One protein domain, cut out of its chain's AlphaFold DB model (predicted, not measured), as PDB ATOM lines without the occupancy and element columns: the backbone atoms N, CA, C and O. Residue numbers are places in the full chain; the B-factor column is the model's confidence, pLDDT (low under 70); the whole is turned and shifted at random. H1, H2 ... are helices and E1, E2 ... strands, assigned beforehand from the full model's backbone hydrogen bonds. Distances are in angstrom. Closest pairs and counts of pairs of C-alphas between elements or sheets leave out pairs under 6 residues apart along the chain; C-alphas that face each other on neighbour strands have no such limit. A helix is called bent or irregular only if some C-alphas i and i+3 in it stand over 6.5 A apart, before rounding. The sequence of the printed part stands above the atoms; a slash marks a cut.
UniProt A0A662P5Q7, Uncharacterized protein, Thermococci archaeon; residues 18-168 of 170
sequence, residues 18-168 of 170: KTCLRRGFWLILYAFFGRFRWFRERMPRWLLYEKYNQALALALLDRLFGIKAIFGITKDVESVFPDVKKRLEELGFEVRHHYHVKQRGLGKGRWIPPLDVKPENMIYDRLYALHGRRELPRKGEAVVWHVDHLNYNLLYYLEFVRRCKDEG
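This is residues 18 to 168 of the 170 residues of an uncharacterized protein of Thermococci archaeon (UniProt A0A662P5Q7). One long helix, H3, runs through the domain, with H5 packed on one side of it and the kinked helix H7 on another; H1 is set across the first end of H3, with H2 beside that corner. A small three-stranded sheet, E1 E2 E3, has H5 over one face, along E2, while H6 crosses H7 and a long loop, residues 131 to 146, joins these two helices. The printed part has 151 residues, in the order H1 H2 H3 E1 H4 H5 E2 E3 H6 H7; the sheet is mixed, E1 E2 E3, and the class is mostly helix. It is compact, with a radius of gyration of the C-alphas of 16.5 A, and spans 46 by 36 by 34 A.

H1, residues 18 to 33, and H2, residues 37 to 42, only just touch, only at the corner, with C-alphas 33 and 39 closest at 6.3 A. H3, residues 45 to 65, is close to but not clearly touching H1, about perpendicular at 80 degrees, C-alphas 23 and 47 being closest at 7.9 A. E1, residues 70 to 73, H4, residues 75 to 80, H5, residues 84 to 90, and E2, residues 94 to 100, form a strand-helix-strand unit, two parallel neighbour strands with helices between, with a right-handed crossover. N 71 and O 94 are 2.9 A apart. H4 only grazes the sheet with residues 75 to 78. H5 is on the sheet at a height of 8.8 A, over E2, and touches H3 residues 52 to 59, with C-alphas 59 and 88 closest at 6.9 A. E3, residues 109 to 112, forms an antiparallel hairpin with E2; N 99 and O 110 are 2.9 A apart. H6, residues 121 to 130, touches H7, residues 147 to 166, about perpendicular at 85 degrees, with C-alphas 129 and 156 closest at 5.9 A. Residues 147 to 150 of H7 touch H3, with C-alphas 55 and 147 closest at 5.6 A. In H1, H2, H4 and H5 every O i to N i+4 pair is within hydrogen-bond range; H3 has 15 of 17, H6 4 of 6 and H7 12 of 16.

H1 begins at C-alpha 18, (389.893, 571.868, 307.604), and is 22.3 A long. H3 is 29.7 A long, with a kink of 25 degrees near residue 52. E2 is 19.3 A long. H6, 14.2 A, and H7, 23.8 A, are irregular: C-alphas 122 and 125 are 8.3 A apart, and C-alphas 152 and 155 are 7.5 A apart. H7 has a kink of 92 degrees near residue 154 and ends at C-alpha 166, (354.853, 574.659, 280.808).

The C-alphas farthest apart, those of Lys 18 and Lys 139, are 48.2 A apart. The printed part has no cut, and the link from H6 to H7 is long. Mean pLDDT of the printed part is 89.8, and no printed residue is under 70.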
ATOM      1  N   LYS A  18     390.209 571.317 306.270       83.19
ATOM      2  CA  LYS A  18     389.893 571.868 307.604       83.19
ATOM      3  C   LYS A  18     388.388 572.054 307.819       83.19
ATOM      4  O   LYS A  18     387.881 571.742 308.894       83.19
ATOM      5  N   THR A  19     387.670 572.546 306.809       80.75
ATOM      6  CA  THR A  19     386.215 572.727 306.889       80.75
ATOM      7  C   THR A  19     385.485 571.387 306.842       80.75
ATOM      8  O   THR A  19     384.559 571.206 307.628       80.75
ATOM      9  N   CYS A  20     385.950 570.419 306.037       84.25
ATOM     10  CA  CYS A  20     385.432 569.046 306.047       84.25
ATOM     11  C   CYS A  20     385.554 568.414 307.431       84.25
ATOM     12  O   CYS A  20     384.573 567.912 307.959       84.25
ATOM     13  N   LEU A  21     386.747 568.464 308.036       87.31
ATOM     14  CA  LEU A  21     387.002 567.857 309.344       87.31
ATOM     15  C   LEU A  21     386.175 568.520 310.446       87.31
ATOM     16  O   LEU A  21     385.581 567.825 311.264       87.31
ATOM     17  N   ARG A  22     386.077 569.856 310.440       86.56
ATOM     18  CA  ARG A  22     385.235 570.584 311.398       86.56
ATOM     19  C   ARG A  22     383.762 570.213 311.239       86.56
ATOM     20  O   ARG A  22     383.089 569.990 312.240       86.56
ATOM     21  N   ARG A  23     383.261 570.137 310.001       87.75
ATOM     22  CA  ARG A  23     381.888 569.702 309.709       87.75
ATOM     23  C   ARG A  23     381.669 568.258 310.150       87.75
ATOM     24  O   ARG A  23     380.728 568.001 310.888       87.75
ATOM     25  N   GLY A  24     382.567 567.349 309.775       89.31
ATOM     26  CA  GLY A  24     382.535 565.939 310.154       89.31
ATOM     27  C   GLY A  24     382.503 565.747 311.666       89.31
ATOM     28  O   GLY A  24     381.621 565.061 312.161       89.31
ATOM     29  N   PHE A  25     383.374 566.429 312.413       91.88
ATOM     30  CA  PHE A  25     383.379 566.400 313.877       91.88
ATOM     31  C   PHE A  25     382.010 566.753 314.473       91.88
ATOM     32  O   PHE A  25     381.474 566.003 315.286       91.88
ATOM     33  N   TRP A  26     381.408 567.861 314.036       90.31
ATOM     34  CA  TRP A  26     380.098 568.273 314.541       90.31
ATOM     35  C   TRP A  26     378.972 567.329 314.128       90.31
ATOM     36  O   TRP A  26     378.085 567.076 314.937       90.31
ATOM     37  N   LEU A  27     379.014 566.776 312.914       89.38
ATOM     38  CA  LEU A  27     378.042 565.779 312.461       89.38
ATOM     39  C   LEU A  27     378.159 564.466 313.243       89.38
ATOM     40  O   LEU A  27     377.142 563.886 313.609       89.38
ATOM     41  N   ILE A  28     379.383 564.031 313.554       93.31
ATOM     42  CA  ILE A  28     379.648 562.864 314.402       93.31
ATOM     43  C   ILE A  28     379.061 563.103 315.795       93.31
ATOM     44  O   ILE A  28     378.265 562.299 316.273       93.31
ATOM     45  N   LEU A  29     379.378 564.236 316.427       92.56
ATOM     46  CA  LEU A  29     378.800 564.572 317.729       92.56
ATOM     47  C   LEU A  29     377.272 564.685 317.669       92.56
ATOM     48  O   LEU A  29     376.593 564.243 318.590       92.56
ATOM     49  N   TYR A  30     376.717 565.226 316.584       88.06
ATOM     50  CA  TYR A  30     375.273 565.290 316.386       88.06
ATOM     51  C   TYR A  30     374.636 563.900 316.276       88.06
ATOM     52  O   TYR A  30     373.580 563.678 316.862       88.06
ATOM     53  N   ALA A  31     375.284 562.937 315.616       88.56
ATOM     54  CA  ALA A  31     374.796 561.560 315.560       88.56
ATOM     55  C   ALA A  31     374.703 560.918 316.958       88.56
ATOM     56  O   ALA A  31     373.743 560.205 317.247       88.56
ATOM     57  N   PHE A  32     375.655 561.215 317.848       92.19
ATOM     58  CA  PHE A  32     375.668 560.677 319.213       92.19
ATOM     59  C   PHE A  32     374.767 561.446 320.191       92.19
ATOM     60  O   PHE A  32     374.106 560.844 321.041       92.19
ATOM     61  N   PHE A  33     374.722 562.776 320.084       91.88
ATOM     62  CA  PHE A  33     374.144 563.656 321.106       91.88
ATOM     63  C   PHE A  33     372.975 564.523 320.616       91.88
ATOM     64  O   PHE A  33     372.362 565.227 321.417       91.88
ATOM     65  N   GLY A  34     372.593 564.449 319.340       82.62
ATOM     66  CA  GLY A  34     371.563 565.302 318.730       82.62
ATOM     67  C   GLY A  34     370.166 565.166 319.343       82.62
ATOM     68  O   GLY A  34     369.367 566.096 319.264       82.62
ATOM     69  N   ARG A  35     369.878 564.051 320.029       83.25
ATOM     70  CA  ARG A  35     368.623 563.874 320.784       83.25
ATOM     71  C   ARG A  35     368.526 564.764 322.025       83.25
ATOM     72  O   ARG A  35     367.430 564.986 322.534       83.25
ATOM     73  N   PHE A  36     369.651 565.248 322.545       87.25
ATOM     74  CA  PHE A  36     369.674 566.048 323.759       87.25
ATOM     75  C   PHE A  36     369.501 567.532 323.432       87.25
ATOM     76  O   PHE A  36     370.276 568.114 322.675       87.25
ATOM     77  N   ARG A  37     368.500 568.168 324.052       82.56
ATOM     78  CA  ARG A  37     368.198 569.596 323.857       82.56
ATOM     79  C   ARG A  37     369.419 570.493 324.100       82.56
ATOM     80  O   ARG A  37     369.741 571.299 323.236       82.56
ATOM     81  N   TRP A  38     370.137 570.278 325.204       86.75
ATOM     82  CA  TRP A  38     371.331 571.055 325.558       86.75
ATOM     83  C   TRP A  38     372.438 570.975 324.494       86.75
ATOM     84  O   TRP A  38     373.200 571.923 324.319       86.75
ATOM     85  N   PHE A  39     372.541 569.853 323.772       86.56
ATOM     86  CA  PHE A  39     373.527 569.696 322.708       86.56
ATOM     87  C   PHE A  39     373.099 570.463 321.454       86.56
ATOM     88  O   PHE A  39     373.909 571.180 320.871       86.56
ATOM     89  N   ARG A  40     371.813 570.376 321.075       79.50
ATOM     90  CA  ARG A  40     371.254 571.135 319.942       79.50
ATOM     91  C   ARG A  40     371.428 572.646 320.123       79.50
ATOM     92  O   ARG A  40     371.814 573.319 319.176       79.50
ATOM     93  N   GLU A  41     371.235 573.152 321.340       81.06
ATOM     94  CA  GLU A  41     371.432 574.570 321.687       81.06
ATOM     95  C   GLU A  41     372.900 575.027 321.571       81.06
ATOM     96  O   GLU A  41     373.168 576.204 321.336       81.06
ATOM     97  N   ARG A  42     373.863 574.102 321.694       83.94
ATOM     98  CA  ARG A  42     375.307 574.369 321.555       83.94
ATOM     99  C   ARG A  42     375.844 574.122 320.148       83.94
ATOM    100  O   ARG A  42     377.024 574.381 319.898       83.94
ATOM    101  N   MET A  43     375.025 573.596 319.237       82.19
ATOM    102  CA  MET A  43     375.477 573.297 317.886       82.19
ATOM    103  C   MET A  43     375.874 574.599 317.173       82.19
ATOM    104  O   MET A  43     375.186 575.614 317.312       82.19
ATOM    105  N   PRO A  44     376.980 574.616 316.407       84.00
ATOM    106  CA  PRO A  44     377.415 575.829 315.749       84.00
ATOM    107  C   PRO A  44     376.327 576.379 314.843       84.00
ATOM    108  O   PRO A  44     375.845 575.689 313.943       84.00
ATOM    109  N   ARG A  45     375.999 577.657 315.040       80.50
ATOM    110  CA  ARG A  45     374.953 578.324 314.266       80.50
ATOM    111  C   ARG A  45     375.167 578.195 312.761       80.50
ATOM    112  O   ARG A  45     374.197 578.006 312.050       80.50
ATOM    113  N   TRP A  46     376.407 578.217 312.265       81.06
ATOM    114  CA  TRP A  46     376.692 578.081 310.828       81.06
ATOM    115  C   TRP A  46     376.213 576.752 310.214       81.06
ATOM    116  O   TRP A  46     375.865 576.734 309.040       81.06
ATOM    117  N   LEU A  47     376.141 575.661 310.989       80.81
ATOM    118  CA  LEU A  47     375.559 574.392 310.526       80.81
ATOM    119  C   LEU A  47     374.036 574.473 310.425       80.81
ATOM    120  O   LEU A  47     373.437 573.909 309.516       80.81
ATOM    121  N   LEU A  48     373.418 575.188 311.363       80.19
ATOM    122  CA  LEU A  48     371.976 575.411 311.396       80.19
ATOM    123  C   LEU A  48     371.541 576.398 310.300       80.19
ATOM    124  O   LEU A  48     370.519 576.188 309.647       80.19
ATOM    125  N   TYR A  49     372.331 577.453 310.069       86.50
ATOM    126  CA  TYR A  49     372.047 578.503 309.089       86.50
ATOM    127  C   TYR A  49     371.987 577.983 307.655       86.50
ATOM    128  O   TYR A  49     371.311 578.590 306.839       86.50
ATOM    129  N   GLU A  50     372.622 576.854 307.340       84.25
ATOM    130  CA  GLU A  50     372.484 576.222 306.025       84.25
ATOM    131  C   GLU A  50     371.013 575.926 305.699       84.25
ATOM    132  O   GLU A  50     370.539 576.279 304.623       84.25
ATOM    133  N   LYS A  51     370.263 575.354 306.652       84.69
ATOM    134  CA  LYS A  51     368.846 575.005 306.461       84.69
ATOM    135  C   LYS A  51     367.932 576.219 306.481       84.69
ATOM    136  O   LYS A  51     367.008 576.304 305.681       84.69
ATOM    137  N   TYR A  52     368.231 577.185 307.342       89.38
ATOM    138  CA  TYR A  52     367.529 578.466 307.362       89.38
ATOM    139  C   TYR A  52     367.703 579.236 306.045       89.38
ATOM    140  O   TYR A  52     366.721 579.655 305.437       89.38
ATOM    141  N   ASN A  53     368.939 579.364 305.554       89.69
ATOM    142  CA  ASN A  53     369.230 580.051 304.297       89.69
ATOM    143  C   ASN A  53     368.613 579.314 303.108       89.69
ATOM    144  O   ASN A  53     368.122 579.960 302.192       89.69
ATOM    145  N   GLN A  54     368.582 577.981 303.139       90.31
ATOM    146  CA  GLN A  54     367.868 577.173 302.153       90.31
ATOM    147  C   GLN A  54     366.364 577.458 302.138       90.31
ATOM    148  O   GLN A  54     365.807 577.628 301.058       90.31
ATOM    149  N   ALA A  55     365.722 577.573 303.306       91.00
ATOM    150  CA  ALA A  55     364.303 577.921 303.395       91.00
ATOM    151  C   ALA A  55     364.021 579.294 302.770       91.00
ATOM    152  O   ALA A  55     363.117 579.428 301.951       91.00
ATOM    153  N   LEU A  56     364.818 580.305 303.131       94.06
ATOM    154  CA  LEU A  56     364.647 581.663 302.616       94.06
ATOM    155  C   LEU A  56     364.990 581.773 301.129       94.06
ATOM    156  O   LEU A  56     364.309 582.491 300.405       94.06
ATOM    157  N   ALA A  57     366.014 581.057 300.659       92.31
ATOM    158  CA  ALA A  57     366.356 581.006 299.242       92.31
ATOM    159  C   ALA A  57     365.228 580.366 298.425       92.31
ATOM    160  O   ALA A  57     364.853 580.909 297.392       92.31
ATOM    161  N   LEU A  58     364.648 579.263 298.914       93.56
ATOM    162  CA  LEU A  58     363.488 578.636 298.286       93.56
ATOM    163  C   LEU A  58     362.298 579.599 298.240       93.56
ATOM    164  O   LEU A  58     361.738 579.809 297.176       93.56
ATOM    165  N   ALA A  59     361.977 580.261 299.353       93.88
ATOM    166  CA  ALA A  59     360.897 581.245 299.405       93.88
ATOM    167  C   ALA A  59     361.118 582.418 298.431       93.88
ATOM    168  O   ALA A  59     360.192 582.863 297.756       93.88
ATOM    169  N   LEU A  60     362.351 582.918 298.315       94.56
ATOM    170  CA  LEU A  60     362.685 583.959 297.341       94.56
ATOM    171  C   LEU A  60     362.503 583.468 295.901       94.56
ATOM    172  O   LEU A  60     361.932 584.196 295.091       94.56
ATOM    173  N   LEU A  61     362.943 582.247 295.589       93.12
ATOM    174  CA  LEU A  61     362.719 581.635 294.277       93.12
ATOM    175  C   LEU A  61     361.222 581.496 293.995       93.12
ATOM    176  O   LEU A  61     360.758 581.957 292.956       93.12
ATOM    177  N   ASP A  62     360.457 580.953 294.936       93.81
ATOM    178  CA  ASP A  62     359.011 580.777 294.807       93.81
ATOM    179  C   ASP A  62     358.314 582.108 294.528       93.81
ATOM    180  O   ASP A  62     357.485 582.197 293.624       93.81
ATOM    181  N   ARG A  63     358.718 583.177 295.222       93.44
ATOM    182  CA  ARG A  63     358.185 584.526 295.013       93.44
ATOM    183  C   ARG A  63     358.521 585.054 293.619       93.44
ATOM    184  O   ARG A  63     357.645 585.611 292.963       93.44
ATOM    185  N   LEU A  64     359.761 584.878 293.160       92.81
ATOM    186  CA  LEU A  64     360.198 585.294 291.821       92.81
ATOM    187  C   LEU A  64     359.458 584.534 290.716       92.81
ATOM    188  O   LEU A  64     359.130 585.108 289.680       92.81
ATOM    189  N   PHE A  65     359.161 583.255 290.943       90.00
ATOM    190  CA  PHE A  65     358.399 582.437 290.009       90.00
ATOM    191  C   PHE A  65     356.877 582.570 290.181       90.00
ATOM    192  O   PHE A  65     356.150 582.002 289.368       90.00
ATOM    193  N   GLY A  66     356.379 583.332 291.159       90.00
ATOM    194  CA  GLY A  66     354.943 583.494 291.415       90.00
ATOM    195  C   GLY A  66     354.257 582.228 291.942       90.00
ATOM    196  O   GLY A  66     353.056 582.055 291.752       90.00
ATOM    197  N   ILE A  67     355.011 581.332 292.579       92.19
ATOM    198  CA  ILE A  67     354.522 580.052 293.094       92.19
ATOM    199  C   ILE A  67     353.727 580.288 294.376       92.19
ATOM    200  O   ILE A  67     354.202 580.918 295.322       92.19
ATOM    201  N   LYS A  68     352.520 579.722 294.441       90.50
ATOM    202  CA  LYS A  68     351.734 579.667 295.677       90.50
ATOM    203  C   LYS A  68     352.217 578.497 296.532       90.50
ATOM    204  O   LYS A  68     351.789 577.365 296.326       90.50
ATOM    205  N   ALA A  69     353.108 578.775 297.480       93.75
ATOM    206  CA  ALA A  69     353.655 577.783 298.405       93.75
ATOM    207  C   ALA A  69     353.157 577.999 299.845       93.75
ATOM    208  O   ALA A  69     352.797 579.108 300.242       93.75
ATOM    209  N   ILE A  70     353.165 576.923 300.635       94.94
ATOM    210  CA  ILE A  70     352.894 576.944 302.077       94.94
ATOM    211  C   ILE A  70     354.111 576.367 302.789       94.94
ATOM    212  O   ILE A  70     354.545 575.255 302.487       94.94
ATOM    213  N   PHE A  71     354.632 577.091 303.775       95.62
ATOM    214  CA  PHE A  71     355.785 576.649 304.551       95.62
ATOM    215  C   PHE A  71     355.336 575.995 305.857       95.62
ATOM    216  O   PHE A  71     354.750 576.633 306.727       95.62
ATOM    217  N   GLY A  72     355.632 574.705 306.012       94.19
ATOM    218  CA  GLY A  72     355.430 573.983 307.265       94.19
ATOM    219  C   GLY A  72     356.652 574.085 308.173       94.19
ATOM    220  O   GLY A  72     357.704 573.548 307.832       94.19
ATOM    221  N   ILE A  73     356.518 574.707 309.346       93.56
ATOM    222  CA  ILE A  73     357.605 574.824 310.332       93.56
ATOM    223  C   ILE A  73     357.251 574.135 311.651       93.56
ATOM    224  O   ILE A  73     356.129 574.216 312.152       93.56
ATOM    225  N   THR A  74     358.217 573.415 312.221       91.44
ATOM    226  CA  THR A  74     358.053 572.759 313.523       91.44
ATOM    227  C   THR A  74     358.382 573.731 314.658       91.44
ATOM    228  O   THR A  74     359.136 574.686 314.469       91.44
ATOM    229  N   LYS A  75     357.896 573.445 315.875       87.44
ATOM    230  CA  LYS A  75     358.252 574.219 317.085       87.44
ATOM    231  C   LYS A  75     359.760 574.258 317.335       87.44
ATOM    232  O   LYS A  75     360.282 575.254 317.820       87.44
ATOM    233  N   ASP A  76     360.462 573.179 316.992       85.62
ATOM    234  CA  ASP A  76     361.916 573.112 317.130       85.62
ATOM    235  C   ASP A  76     362.602 574.125 316.200       85.62
ATOM    236  O   ASP A  76     363.520 574.820 316.629       85.62
ATOM    237  N   VAL A  77     362.127 574.269 314.956       87.94
ATOM    238  CA  VAL A  77     362.646 575.272 314.012       87.94
ATOM    239  C   VAL A  77     362.381 576.688 314.525       87.94
ATOM    240  O   VAL A  77     363.314 577.486 314.568       87.94
ATOM    241  N   GLU A  78     361.160 576.982 314.982       88.69
ATOM    242  CA  GLU A  78     360.806 578.291 315.558       88.69
ATOM    243  C   GLU A  78     361.649 578.632 316.795       88.69
ATOM    244  O   GLU A  78     362.055 579.776 316.975       88.69
ATOM    245  N   SER A  79     361.969 577.638 317.630       84.94
ATOM    246  CA  SER A  79     362.791 577.854 318.826       84.94
ATOM    247  C   SER A  79     364.239 578.237 318.505       84.94
ATOM    248  O   SER A  79     364.871 578.968 319.266       84.94
ATOM    249  N   VAL A  80     364.766 577.752 317.378       84.81
ATOM    250  CA  VAL A  80     366.142 578.015 316.932       84.81
ATOM    251  C   VAL A  80     366.213 579.279 316.068       84.81
ATOM    252  O   VAL A  80     367.187 580.025 316.158       84.81
ATOM    253  N   PHE A  81     365.183 579.532 315.258       89.81
ATOM    254  CA  PHE A  81     365.083 580.662 314.336       89.81
ATOM    255  C   PHE A  81     363.766 581.419 314.553       89.81
ATOM    256  O   PHE A  81     362.830 581.269 313.766       89.81
ATOM    257  N   PRO A  82     363.669 582.244 315.608       88.88
ATOM    258  CA  PRO A  82     362.411 582.891 315.983       88.88
ATOM    259  C   PRO A  82     361.889 583.883 314.932       88.88
ATOM    260  O   PRO A  82     360.702 584.194 314.914       88.88
ATOM    261  N   ASP A  83     362.751 584.373 314.038       93.12
ATOM    262  CA  ASP A  83     362.395 585.314 312.976       93.12
ATOM    263  C   ASP A  83     361.960 584.639 311.665       93.12
ATOM    264  O   ASP A  83     361.432 585.319 310.783       93.12
ATOM    265  N   VAL A  84     362.153 583.320 311.512       92.12
ATOM    266  CA  VAL A  84     361.925 582.624 310.231       92.12
ATOM    267  C   VAL A  84     360.479 582.743 309.761       92.12
ATOM    268  O   VAL A  84     360.237 582.997 308.585       92.12
ATOM    269  N   LYS A  85     359.523 582.625 310.690       94.25
ATOM    270  CA  LYS A  85     358.095 582.743 310.397       94.25
ATOM    271  C   LYS A  85     357.777 584.119 309.821       94.25
ATOM    272  O   LYS A  85     357.264 584.211 308.712       94.25
ATOM    273  N   LYS A  86     358.178 585.170 310.542       95.69
ATOM    274  CA  LYS A  86     357.963 586.560 310.136       95.69
ATOM    275  C   LYS A  86     358.559 586.835 308.755       95.69
ATOM    276  O   LYS A  86     357.894 587.427 307.917       95.69
ATOM    277  N   ARG A  87     359.780 586.364 308.487       95.50
ATOM    278  CA  ARG A  87     360.426 586.551 307.178       95.50
ATOM    279  C   ARG A  87     359.684 585.861 306.036       95.50
ATOM    280  O   ARG A  87     359.579 586.432 304.958       95.50
ATOM    281  N   LEU A  88     359.189 584.641 306.246       95.88
ATOM    282  CA  LEU A  88     358.410 583.921 305.233       95.88
ATOM    283  C   LEU A  88     357.065 584.615 304.967       95.88
ATOM    284  O   LEU A  88     356.668 584.761 303.812       95.88
ATOM    285  N   GLU A  89     356.409 585.111 306.016       95.81
ATOM    286  CA  GLU A  89     355.171 585.892 305.910       95.81
ATOM    287  C   GLU A  89     355.397 587.235 305.189       95.81
ATOM    288  O   GLU A  89     354.620 587.596 304.309       95.81
ATOM    289  N   GLU A  90     356.496 587.947 305.471       95.94
ATOM    290  CA  GLU A  90     356.903 589.176 304.758       95.94
ATOM    291  C   GLU A  90     357.209 588.934 303.270       95.94
ATOM    292  O   GLU A  90     357.089 589.837 302.435       95.94
ATOM    293  N   LEU A  91     357.589 587.705 302.914       95.00
ATOM    294  CA  LEU A  91     357.735 587.281 301.524       95.00
ATOM    295  C   LEU A  91     356.395 586.944 300.848       95.00
ATOM    296  O   LEU A  91     356.382 586.757 299.632       95.00
ATOM    297  N   GLY A  92     355.288 586.947 301.597       94.69
ATOM    298  CA  GLY A  92     353.930 586.718 301.105       94.69
ATOM    299  C   GLY A  92     353.448 585.272 301.228       94.69
ATOM    300  O   GLY A  92     352.430 584.931 300.627       94.69
ATOM    301  N   PHE A  93     354.157 584.419 301.973       96.56
ATOM    302  CA  PHE A  93     353.800 583.008 302.111       96.56
ATOM    303  C   PHE A  93     352.966 582.726 303.353       96.56
ATOM    304  O   PHE A  93     353.174 583.299 304.421       96.56
ATOM    305  N   GLU A  94     352.065 581.756 303.226       95.50
ATOM    306  CA  GLU A  94     351.383 581.179 304.374       95.50
ATOM    307  C   GLU A  94     352.337 580.242 305.126       95.50
ATOM    308  O   GLU A  94     352.967 579.355 304.537       95.50
ATOM    309  N   VAL A  95     352.421 580.411 306.446       95.50
ATOM    310  CA  VAL A  95     353.248 579.576 307.321       95.50
ATOM    311  C   VAL A  95     352.355 578.774 308.264       95.50
ATOM    312  O   VAL A  95     351.543 579.333 309.001       95.50
ATOM    313  N   ARG A  96     352.521 577.449 308.268       95.00
ATOM    314  CA  ARG A  96     351.731 576.511 309.077       95.00
ATOM    315  C   ARG A  96     352.587 575.760 310.078       95.00
ATOM    316  O   ARG A  96     353.751 575.451 309.820       95.00
ATOM    317  N   HIS A  97     351.981 575.383 311.202       93.38
ATOM    318  CA  HIS A  97     352.660 574.537 312.175       93.38
ATOM    319  C   HIS A  97     352.716 573.092 311.673       93.38
ATOM    320  O   HIS A  97     351.675 572.458 311.515       93.38
ATOM    321  N   HIS A  98     353.921 572.571 311.449       93.12
ATOM    322  CA  HIS A  98     354.174 571.194 311.023       93.12
ATOM    323  C   HIS A  98     354.535 570.300 312.211       93.12
ATOM    324  O   HIS A  98     355.344 570.670 313.066       93.12
ATOM    325  N   TYR A  99     353.977 569.093 312.248       90.81
ATOM    326  CA  TYR A  99     354.268 568.087 313.267       90.81
ATOM    327  C   TYR A  99     354.179 566.668 312.697       90.81
ATOM    328  O   TYR A  99     353.615 566.430 311.630       90.81
ATOM    329  N   HIS A 100     354.761 565.701 313.408       87.56
ATOM    330  CA  HIS A 100     354.749 564.295 313.009       87.56
ATOM    331  C   HIS A 100     353.847 563.466 313.922       87.56
ATOM    332  O   HIS A 100     353.960 563.538 315.147       87.56
ATOM    333  N   VAL A 101     353.005 562.621 313.326       86.81
ATOM    334  CA  VAL A 101     352.194 561.630 314.049       86.81
ATOM    335  C   VAL A 101     352.831 560.241 313.989       86.81
ATOM    336  O   VAL A 101     353.488 559.866 313.012       86.81
ATOM    337  N   LYS A 102     352.647 559.447 315.050       82.50
ATOM    338  CA  LYS A 102     353.090 558.047 315.076       82.50
ATOM    339  C   LYS A 102     352.110 557.195 314.263       82.50
ATOM    340  O   LYS A 102     351.019 556.907 314.733       82.50
ATOM    341  N   GLN A 103     352.520 556.763 313.074       83.56
ATOM    342  CA  GLN A 103     351.776 555.805 312.248       83.56
ATOM    343  C   GLN A 103     352.722 554.820 311.545       83.56
ATOM    344  O   GLN A 103     353.904 555.121 311.336       83.56
ATOM    345  N   ARG A 104     352.200 553.637 311.190       73.00
ATOM    346  CA  ARG A 104     352.893 552.650 310.343       73.00
ATOM    347  C   ARG A 104     352.679 553.044 308.873       73.00
ATOM    348  O   ARG A 104     351.538 553.217 308.467       73.00
ATOM    349  N   GLY A 105     353.756 553.209 308.101       76.88
ATOM    350  CA  GLY A 105     353.709 553.598 306.678       76.88
ATOM    351  C   GLY A 105     354.207 555.020 306.368       76.88
ATOM    352  O   GLY A 105     354.808 555.687 307.217       76.88
ATOM    353  N   LEU A 106     353.990 555.458 305.119       75.69
ATOM    354  CA  LEU A 106     354.321 556.800 304.618       75.69
ATOM    355  C   LEU A 106     353.367 557.865 305.172       75.69
ATOM    356  O   LEU A 106     352.328 557.547 305.740       75.69
ATOM    357  N   GLY A 107     353.730 559.136 305.006       76.81
ATOM    358  CA  GLY A 107     352.824 560.255 305.251       76.81
ATOM    359  C   GLY A 107     352.642 560.652 306.718       76.81
ATOM    360  O   GLY A 107     351.521 560.870 307.166       76.81
ATOM    361  N   LYS A 108     353.729 560.728 307.494       82.81
ATOM    362  CA  LYS A 108     353.687 561.079 308.931       82.81
ATOM    363  C   LYS A 108     353.474 562.574 309.206       82.81
ATOM    364  O   LYS A 108     353.180 562.931 310.345       82.81
ATOM    365  N   GLY A 109     353.667 563.425 308.199       84.25
ATOM    366  CA  GLY A 109     353.555 564.879 308.302       84.25
ATOM    367  C   GLY A 109     352.118 565.353 308.466       84.25
ATOM    368  O   GLY A 109     351.214 564.822 307.822       84.25
ATOM    369  N   ARG A 110     351.895 566.329 309.342       90.81
ATOM    370  CA  ARG A 110     350.607 567.000 309.536       90.81
ATOM    371  C   ARG A 110     350.834 568.489 309.754       90.81
ATOM    372  O   ARG A 110     351.865 568.885 310.292       90.81
ATOM    373  N   TRP A 111     349.835 569.281 309.381       94.31
ATOM    374  CA  TRP A 111     349.869 570.737 309.464       94.31
ATOM    375  C   TRP A 111     348.686 571.272 310.262       94.31
ATOM    376  O   TRP A 111     347.630 570.642 310.320       94.31
ATOM    377  N   ILE A 112     348.867 572.448 310.853       91.12
ATOM    378  CA  ILE A 112     347.792 573.254 311.427       91.12
ATOM    379  C   ILE A 112     347.833 574.635 310.755       91.12
ATOM    380  O   ILE A 112     348.842 575.330 310.919       91.12
ATOM    381  N   PRO A 113     346.775 575.043 310.021       91.31
ATOM    382  CA  PRO A 113     345.588 574.257 309.634       91.31
ATOM    383  C   PRO A 113     345.916 573.020 308.764       91.31
ATOM    384  O   PRO A 113     346.972 572.995 308.123       91.31
ATOM    385  N   PRO A 114     345.048 571.990 308.712       90.75
ATOM    386  CA  PRO A 114     345.335 570.761 307.975       90.75
ATOM    387  C   PRO A 114     345.501 571.003 306.470       90.75
ATOM    388  O   PRO A 114     344.821 571.841 305.875       90.75
ATOM    389  N   LEU A 115     346.423 570.252 305.869       89.12
ATOM    390  CA  LEU A 115     346.601 570.135 304.424       89.12
ATOM    391  C   LEU A 115     346.248 568.711 304.010       89.12
ATOM    392  O   LEU A 115     346.714 567.758 304.641       89.12
ATOM    393  N   ASP A 116     345.452 568.582 302.954       88.75
ATOM    394  CA  ASP A 116     345.186 567.291 302.333       88.75
ATOM    395  C   ASP A 116     346.313 566.969 301.347       88.75
ATOM    396  O   ASP A 116     346.408 567.536 300.259       88.75
ATOM    397  N   VAL A 117     347.233 566.112 301.784       90.25
ATOM    398  CA  VAL A 117     348.395 565.687 300.999       90.25
ATOM    399  C   VAL A 117     348.427 564.170 300.993       90.25
ATOM    400  O   VAL A 117     348.499 563.537 302.051       90.25
ATOM    401  N   LYS A 118     348.425 563.576 299.798       90.19
ATOM    402  CA  LYS A 118     348.536 562.124 299.645       90.19
ATOM    403  C   LYS A 118     349.849 561.606 300.252       90.19
ATOM    404  O   LYS A 118     350.867 562.300 300.173       90.19
ATOM    405  N   PRO A 119     349.879 560.397 300.837       86.94
ATOM    406  CA  PRO A 119     351.082 559.861 301.479       86.94
ATOM    407  C   PRO A 119     352.337 559.851 300.590       86.94
ATOM    408  O   PRO A 119     353.429 560.141 301.078       86.94
ATOM    409  N   GLU A 120     352.190 559.544 299.302       88.56
ATOM    410  CA  GLU A 120     353.248 559.571 298.288       88.56
ATOM    411  C   GLU A 120     353.742 560.994 297.997       88.56
ATOM    412  O   GLU A 120     354.946 561.226 297.881       88.56
ATOM    413  N   ASN A 121     352.832 561.967 298.000       92.25
ATOM    414  CA  ASN A 121     353.146 563.369 297.764       92.25
ATOM    415  C   ASN A 121     353.840 564.024 298.966       92.25
ATOM    416  O   ASN A 121     354.547 565.016 298.804       92.25
ATOM    417  N   MET A 122     353.718 563.442 300.165       90.38
ATOM    418  CA  MET A 122     354.496 563.870 301.332       90.38
ATOM    419  C   MET A 122     355.988 563.547 301.219       90.38
ATOM    420  O   MET A 122     356.761 564.013 302.047       90.38
ATOM    421  N   ILE A 123     356.401 562.718 300.259       90.19
ATOM    422  CA  ILE A 123     357.807 562.368 300.005       90.19
ATOM    423  C   ILE A 123     358.207 562.646 298.549       90.19
ATOM    424  O   ILE A 123     359.156 562.040 298.044       90.19
ATOM    425  N   TYR A 124     357.444 563.520 297.885       93.69
ATOM    426  CA  TYR A 124     357.490 563.743 296.443       93.69
ATOM    427  C   TYR A 124     358.888 564.109 295.958       93.69
ATOM    428  O   TYR A 124     359.400 563.492 295.033       93.69
ATOM    429  N   ASP A 125     359.554 565.040 296.635       93.00
ATOM    430  CA  ASP A 125     360.910 565.469 296.302       93.00
ATOM    431  C   ASP A 125     361.943 564.335 296.224       93.00
ATOM    432  O   ASP A 125     362.800 564.330 295.344       93.00
ATOM    433  N   ARG A 126     361.868 563.342 297.115       91.88
ATOM    434  CA  ARG A 126     362.739 562.161 297.061       91.88
ATOM    435  C   ARG A 126     362.357 561.244 295.909       91.88
ATOM    436  O   ARG A 126     363.247 560.725 295.240       91.88
ATOM    437  N   LEU A 127     361.061 561.038 295.672       92.50
ATOM    438  CA  LEU A 127     360.590 560.230 294.543       92.50
ATOM    439  C   LEU A 127     361.034 560.842 293.207       92.50
ATOM    440  O   LEU A 127     361.583 560.130 292.364       92.50
ATOM    441  N   TYR A 128     360.886 562.158 293.075       93.94
ATOM    442  CA  TYR A 128     361.239 562.919 291.886       93.94
ATOM    443  C   TYR A 128     362.750 562.923 291.638       93.94
ATOM    444  O   TYR A 128     363.205 562.557 290.552       93.94
ATOM    445  N   ALA A 129     363.542 563.295 292.644       92.69
ATOM    446  CA  ALA A 129     364.973 563.511 292.458       92.69
ATOM    447  C   ALA A 129     365.826 562.238 292.562       92.69
ATOM    448  O   ALA A 129     366.786 562.088 291.811       92.69
ATOM    449  N   LEU A 130     365.499 561.319 293.478       91.88
ATOM    450  CA  LEU A 130     366.340 560.146 293.767       91.88
ATOM    451  C   LEU A 130     365.838 558.862 293.108       91.88
ATOM    452  O   LEU A 130     366.637 557.979 292.807       91.88
ATOM    453  N   HIS A 131     364.528 558.738 292.891       90.44
ATOM    454  CA  HIS A 131     363.923 557.516 292.347       90.44
ATOM    455  C   HIS A 131     363.475 557.649 290.887       90.44
ATOM    456  O   HIS A 131     362.899 556.707 290.348       90.44
ATOM    457  N   GLY A 132     363.721 558.799 290.250       89.50
ATOM    458  CA  GLY A 132     363.395 559.036 288.843       89.50
ATOM    459  C   GLY A 132     361.896 559.082 288.531       89.50
ATOM    460  O   GLY A 132     361.532 559.088 287.358       89.50
ATOM    461  N   ARG A 133     361.027 559.133 289.549       91.38
ATOM    462  CA  ARG A 133     359.571 559.243 289.391       91.38
ATOM    463  C   ARG A 133     359.189 560.695 289.148       91.38
ATOM    464  O   ARG A 133     358.889 561.436 290.082       91.38
ATOM    465  N   ARG A 134     359.327 561.119 287.891       92.69
ATOM    466  CA  ARG A 134     359.185 562.517 287.463       92.69
ATOM    467  C   ARG A 134     357.783 562.862 286.955       92.69
ATOM    468  O   ARG A 134     357.629 563.819 286.192       92.69
ATOM    469  N   GLU A 135     356.769 562.085 287.316       93.62
ATOM    470  CA  GLU A 135     355.377 562.382 286.987       93.62
ATOM    471  C   GLU A 135     354.926 563.667 287.694       93.62
ATOM    472  O   GLU A 135     355.155 563.838 288.895       93.62
ATOM    473  N   LEU A 136     354.296 564.586 286.957       94.94
ATOM    474  CA  LEU A 136     353.745 565.806 287.547       94.94
ATOM    475  C   LEU A 136     352.465 565.497 288.343       94.94
ATOM    476  O   LEU A 136     351.727 564.570 287.991       94.94
ATOM    477  N   PRO A 137     352.188 566.253 289.421       92.56
ATOM    478  CA  PRO A 137     350.961 566.106 290.187       92.56
ATOM    479  C   PRO A 137     349.742 566.468 289.342       92.56
ATOM    480  O   PRO A 137     349.810 567.289 288.426       92.56
ATOM    481  N   ARG A 138     348.591 565.887 289.682       91.94
ATOM    482  CA  ARG A 138     347.327 566.269 289.042       91.94
ATOM    483  C   ARG A 138     346.882 567.642 289.539       91.94
ATOM    484  O   ARG A 138     347.212 568.061 290.648       91.94
ATOM    485  N   LYS A 139     346.062 568.330 288.741       89.88
ATOM    486  CA  LYS A 139     345.488 569.626 289.121       89.88
ATOM    487  C   LYS A 139     344.765 569.528 290.471       89.88
ATOM    488  O   LYS A 139     343.893 568.682 290.647       89.88
ATOM    489  N   GLY A 140     345.123 570.420 291.394       87.00
ATOM    490  CA  GLY A 140     344.567 570.471 292.749       87.00
ATOM    491  C   GLY A 140     345.285 569.591 293.778       87.00
ATOM    492  O   GLY A 140     344.951 569.670 294.956       87.00
ATOM    493  N   GLU A 141     346.274 568.786 293.380       92.31
ATOM    494  CA  GLU A 141     347.092 568.032 294.331       92.31
ATOM    495  C   GLU A 141     348.207 568.899 294.924       92.31
ATOM    496  O   GLU A 141     348.871 569.663 294.225       92.31
ATOM    497  N   ALA A 142     348.459 568.726 296.220       92.81
ATOM    498  CA  ALA A 142     349.629 569.276 296.890       92.81
ATOM    499  C   ALA A 142     350.784 568.264 296.876       92.81
ATOM    500  O   ALA A 142     350.564 567.059 297.043       92.81
ATOM    501  N   VAL A 143     352.014 568.762 296.727       94.19
ATOM    502  CA  VAL A 143     353.262 567.988 296.814       94.19
ATOM    503  C   VAL A 143     354.234 568.642 297.786       94.19
ATOM    504  O   VAL A 143     354.280 569.865 297.899       94.19
ATOM    505  N   VAL A 144     355.008 567.829 298.503       93.62
ATOM    506  CA  VAL A 144     355.970 568.310 299.498       93.62
ATOM    507  C   VAL A 144     357.377 568.305 298.920       93.62
ATOM    508  O   VAL A 144     357.914 567.259 298.544       93.62
ATOM    509  N   TRP A 145     357.985 569.488 298.946       94.19
ATOM    510  CA  TRP A 145     359.416 569.685 298.768       94.19
ATOM    511  C   TRP A 145     360.045 570.057 300.102       94.19
ATOM    512  O   TRP A 145     359.714 571.084 300.693       94.19
ATOM    513  N   HIS A 146     360.929 569.202 300.610       92.88
ATOM    514  CA  HIS A 146     361.528 569.425 301.914       92.88
ATOM    515  C   HIS A 146     362.755 570.330 301.794       92.88
ATOM    516  O   HIS A 146     363.700 570.049 301.054       92.88
ATOM    517  N   VAL A 147     362.775 571.393 302.599       88.25
ATOM    518  CA  VAL A 147     363.900 572.333 302.676       88.25
ATOM    519  C   VAL A 147     365.207 571.620 303.030       88.25
ATOM    520  O   VAL A 147     366.268 571.941 302.492       88.25
ATOM    521  N   ASP A 148     365.163 570.615 303.906       84.69
ATOM    522  CA  ASP A 148     366.350 569.884 304.340       84.69
ATOM    523  C   ASP A 148     366.985 569.017 303.246       84.69
ATOM    524  O   ASP A 148     368.161 568.660 303.373       84.69
ATOM    525  N   HIS A 149     366.293 568.787 302.131       88.06
ATOM    526  CA  HIS A 149     366.819 568.068 300.973       88.06
ATOM    527  C   HIS A 149     367.412 568.983 299.884       88.06
ATOM    528  O   HIS A 149     368.013 568.487 298.930       88.06
ATOM    529  N   LEU A 150     367.318 570.315 300.009       83.62
ATOM    530  CA  LEU A 150     367.701 571.248 298.933       83.62
ATOM    531  C   LEU A 150     369.162 571.145 298.474       83.62
ATOM    532  O   LEU A 150     369.442 571.429 297.312       83.62
ATOM    533  N   ASN A 151     370.065 570.664 299.334       82.62
ATOM    534  CA  ASN A 151     371.467 570.389 298.986       82.62
ATOM    535  C   ASN A 151     371.640 569.518 297.737       82.62
ATOM    536  O   ASN A 151     372.644 569.650 297.046       82.62
ATOM    537  N   TYR A 152     370.699 568.612 297.478       83.12
ATOM    538  CA  TYR A 152     370.725 567.745 296.304       83.12
ATOM    539  C   TYR A 152     369.468 567.887 295.432       83.12
ATOM    540  O   TYR A 152     369.473 567.436 294.291       83.12
ATOM    541  N   ASN A 153     368.417 568.551 295.930       90.75
ATOM    542  CA  ASN A 153     367.127 568.657 295.244       90.75
ATOM    543  C   ASN A 153     366.841 569.998 294.563       90.75
ATOM    544  O   ASN A 153     365.861 570.069 293.829       90.75
ATOM    545  N   LEU A 154     367.659 571.043 294.750       91.25
ATOM    546  CA  LEU A 154     367.356 572.367 294.185       91.25
ATOM    547  C   LEU A 154     367.198 572.346 292.655       91.25
ATOM    548  O   LEU A 154     366.237 572.902 292.134       91.25
ATOM    549  N   LEU A 155     368.098 571.669 291.935       93.31
ATOM    550  CA  LEU A 155     368.003 571.552 290.475       93.31
ATOM    551  C   LEU A 155     366.691 570.877 290.045       93.31
ATOM    552  O   LEU A 155     366.001 571.370 289.157       93.31
ATOM    553  N   TYR A 156     366.332 569.777 290.706       94.62
ATOM    554  CA  TYR A 156     365.109 569.029 290.422       94.62
ATOM    555  C   TYR A 156     363.850 569.823 290.762       94.62
ATOM    556  O   TYR A 156     362.861 569.723 290.043       94.62
ATOM    557  N   TYR A 157     363.896 570.632 291.821       94.94
ATOM    558  CA  TYR A 157     362.819 571.554 292.156       94.94
ATOM    559  C   TYR A 157     362.604 572.577 291.039       94.94
ATOM    560  O   TYR A 157     361.484 572.755 290.576       94.94
ATOM    561  N   LEU A 158     363.678 573.202 290.547       94.81
ATOM    562  CA  LEU A 158     363.587 574.168 289.451       94.81
ATOM    563  C   LEU A 158     363.090 573.522 288.148       94.81
ATOM    564  O   LEU A 158     362.279 574.115 287.438       94.81
ATOM    565  N   GLU A 159     363.529 572.296 287.851       94.88
ATOM    566  CA  GLU A 159     363.004 571.506 286.733       94.88
ATOM    567  C   GLU A 159     361.499 571.244 286.892       94.88
ATOM    568  O   GLU A 159     360.733 571.468 285.957       94.88
ATOM    569  N   PHE A 160     361.070 570.814 288.081       95.69
ATOM    570  CA  PHE A 160     359.666 570.582 288.414       95.69
ATOM    571  C   PHE A 160     358.822 571.848 288.227       95.69
ATOM    572  O   PHE A 160     357.823 571.811 287.514       95.69
ATOM    573  N   VAL A 161     359.255 572.980 288.793       95.12
ATOM    574  CA  VAL A 161     358.563 574.273 288.670       95.12
ATOM    575  C   VAL A 161     358.407 574.667 287.208       95.12
ATOM    576  O   VAL A 161     357.314 575.044 286.786       95.12
ATOM    577  N   ARG A 162     359.485 574.561 286.423       95.50
ATOM    578  CA  ARG A 162     359.455 574.863 284.991       95.50
ATOM    579  C   ARG A 162     358.435 573.987 284.264       95.50
ATOM    580  O   ARG A 162     357.576 574.519 283.574       95.50
ATOM    581  N   ARG A 163     358.491 572.667 284.462       95.81
ATOM    582  CA  ARG A 163     357.570 571.721 283.813       95.81
ATOM    583  C   ARG A 163     356.114 571.973 284.200       95.81
ATOM    584  O   ARG A 163     355.246 571.953 283.339       95.81
ATOM    585  N   CYS A 164     355.843 572.266 285.470       94.81
ATOM    586  CA  CYS A 164     354.500 572.624 285.908       94.81
ATOM    587  C   CYS A 164     353.995 573.920 285.266       94.81
ATOM    588  O   CYS A 164     352.817 573.989 284.928       94.81
ATOM    589  N   LYS A 165     354.853 574.929 285.066       92.94
ATOM    590  CA  LYS A 165     354.476 576.140 284.323       92.94
ATOM    591  C   LYS A 165     354.180 575.848 282.857       92.94
ATOM    592  O   LYS A 165     353.167 576.319 282.348       92.94
ATOM    593  N   ASP A 166     355.028 575.052 282.210       94.12
ATOM    594  CA  ASP A 166     354.853 574.659 280.808       94.12
ATOM    595  C   ASP A 166     353.519 573.904 280.600       94.12
ATOM    596  O   ASP A 166     352.863 574.072 279.574       94.12
ATOM    597  N   GLU A 167     353.070 573.132 281.599       94.06
ATOM    598  CA  GLU A 167     351.784 572.412 281.593       94.06
ATOM    599  C   GLU A 167     350.598 573.204 282.197       94.06
ATOM    600  O   GLU A 167     349.485 572.681 282.287       94.06
ATOM    601  N   GLY A 168     350.793 574.461 282.616       91.38
ATOM    602  CA  GLY A 168     349.730 575.304 283.192       91.38
ATOM    603  C   GLY A 168     349.202 574.828 284.556       91.38
ATOM    604  O   GLY A 168     348.031 575.043 284.885       91.38
TER     605      GLY A 168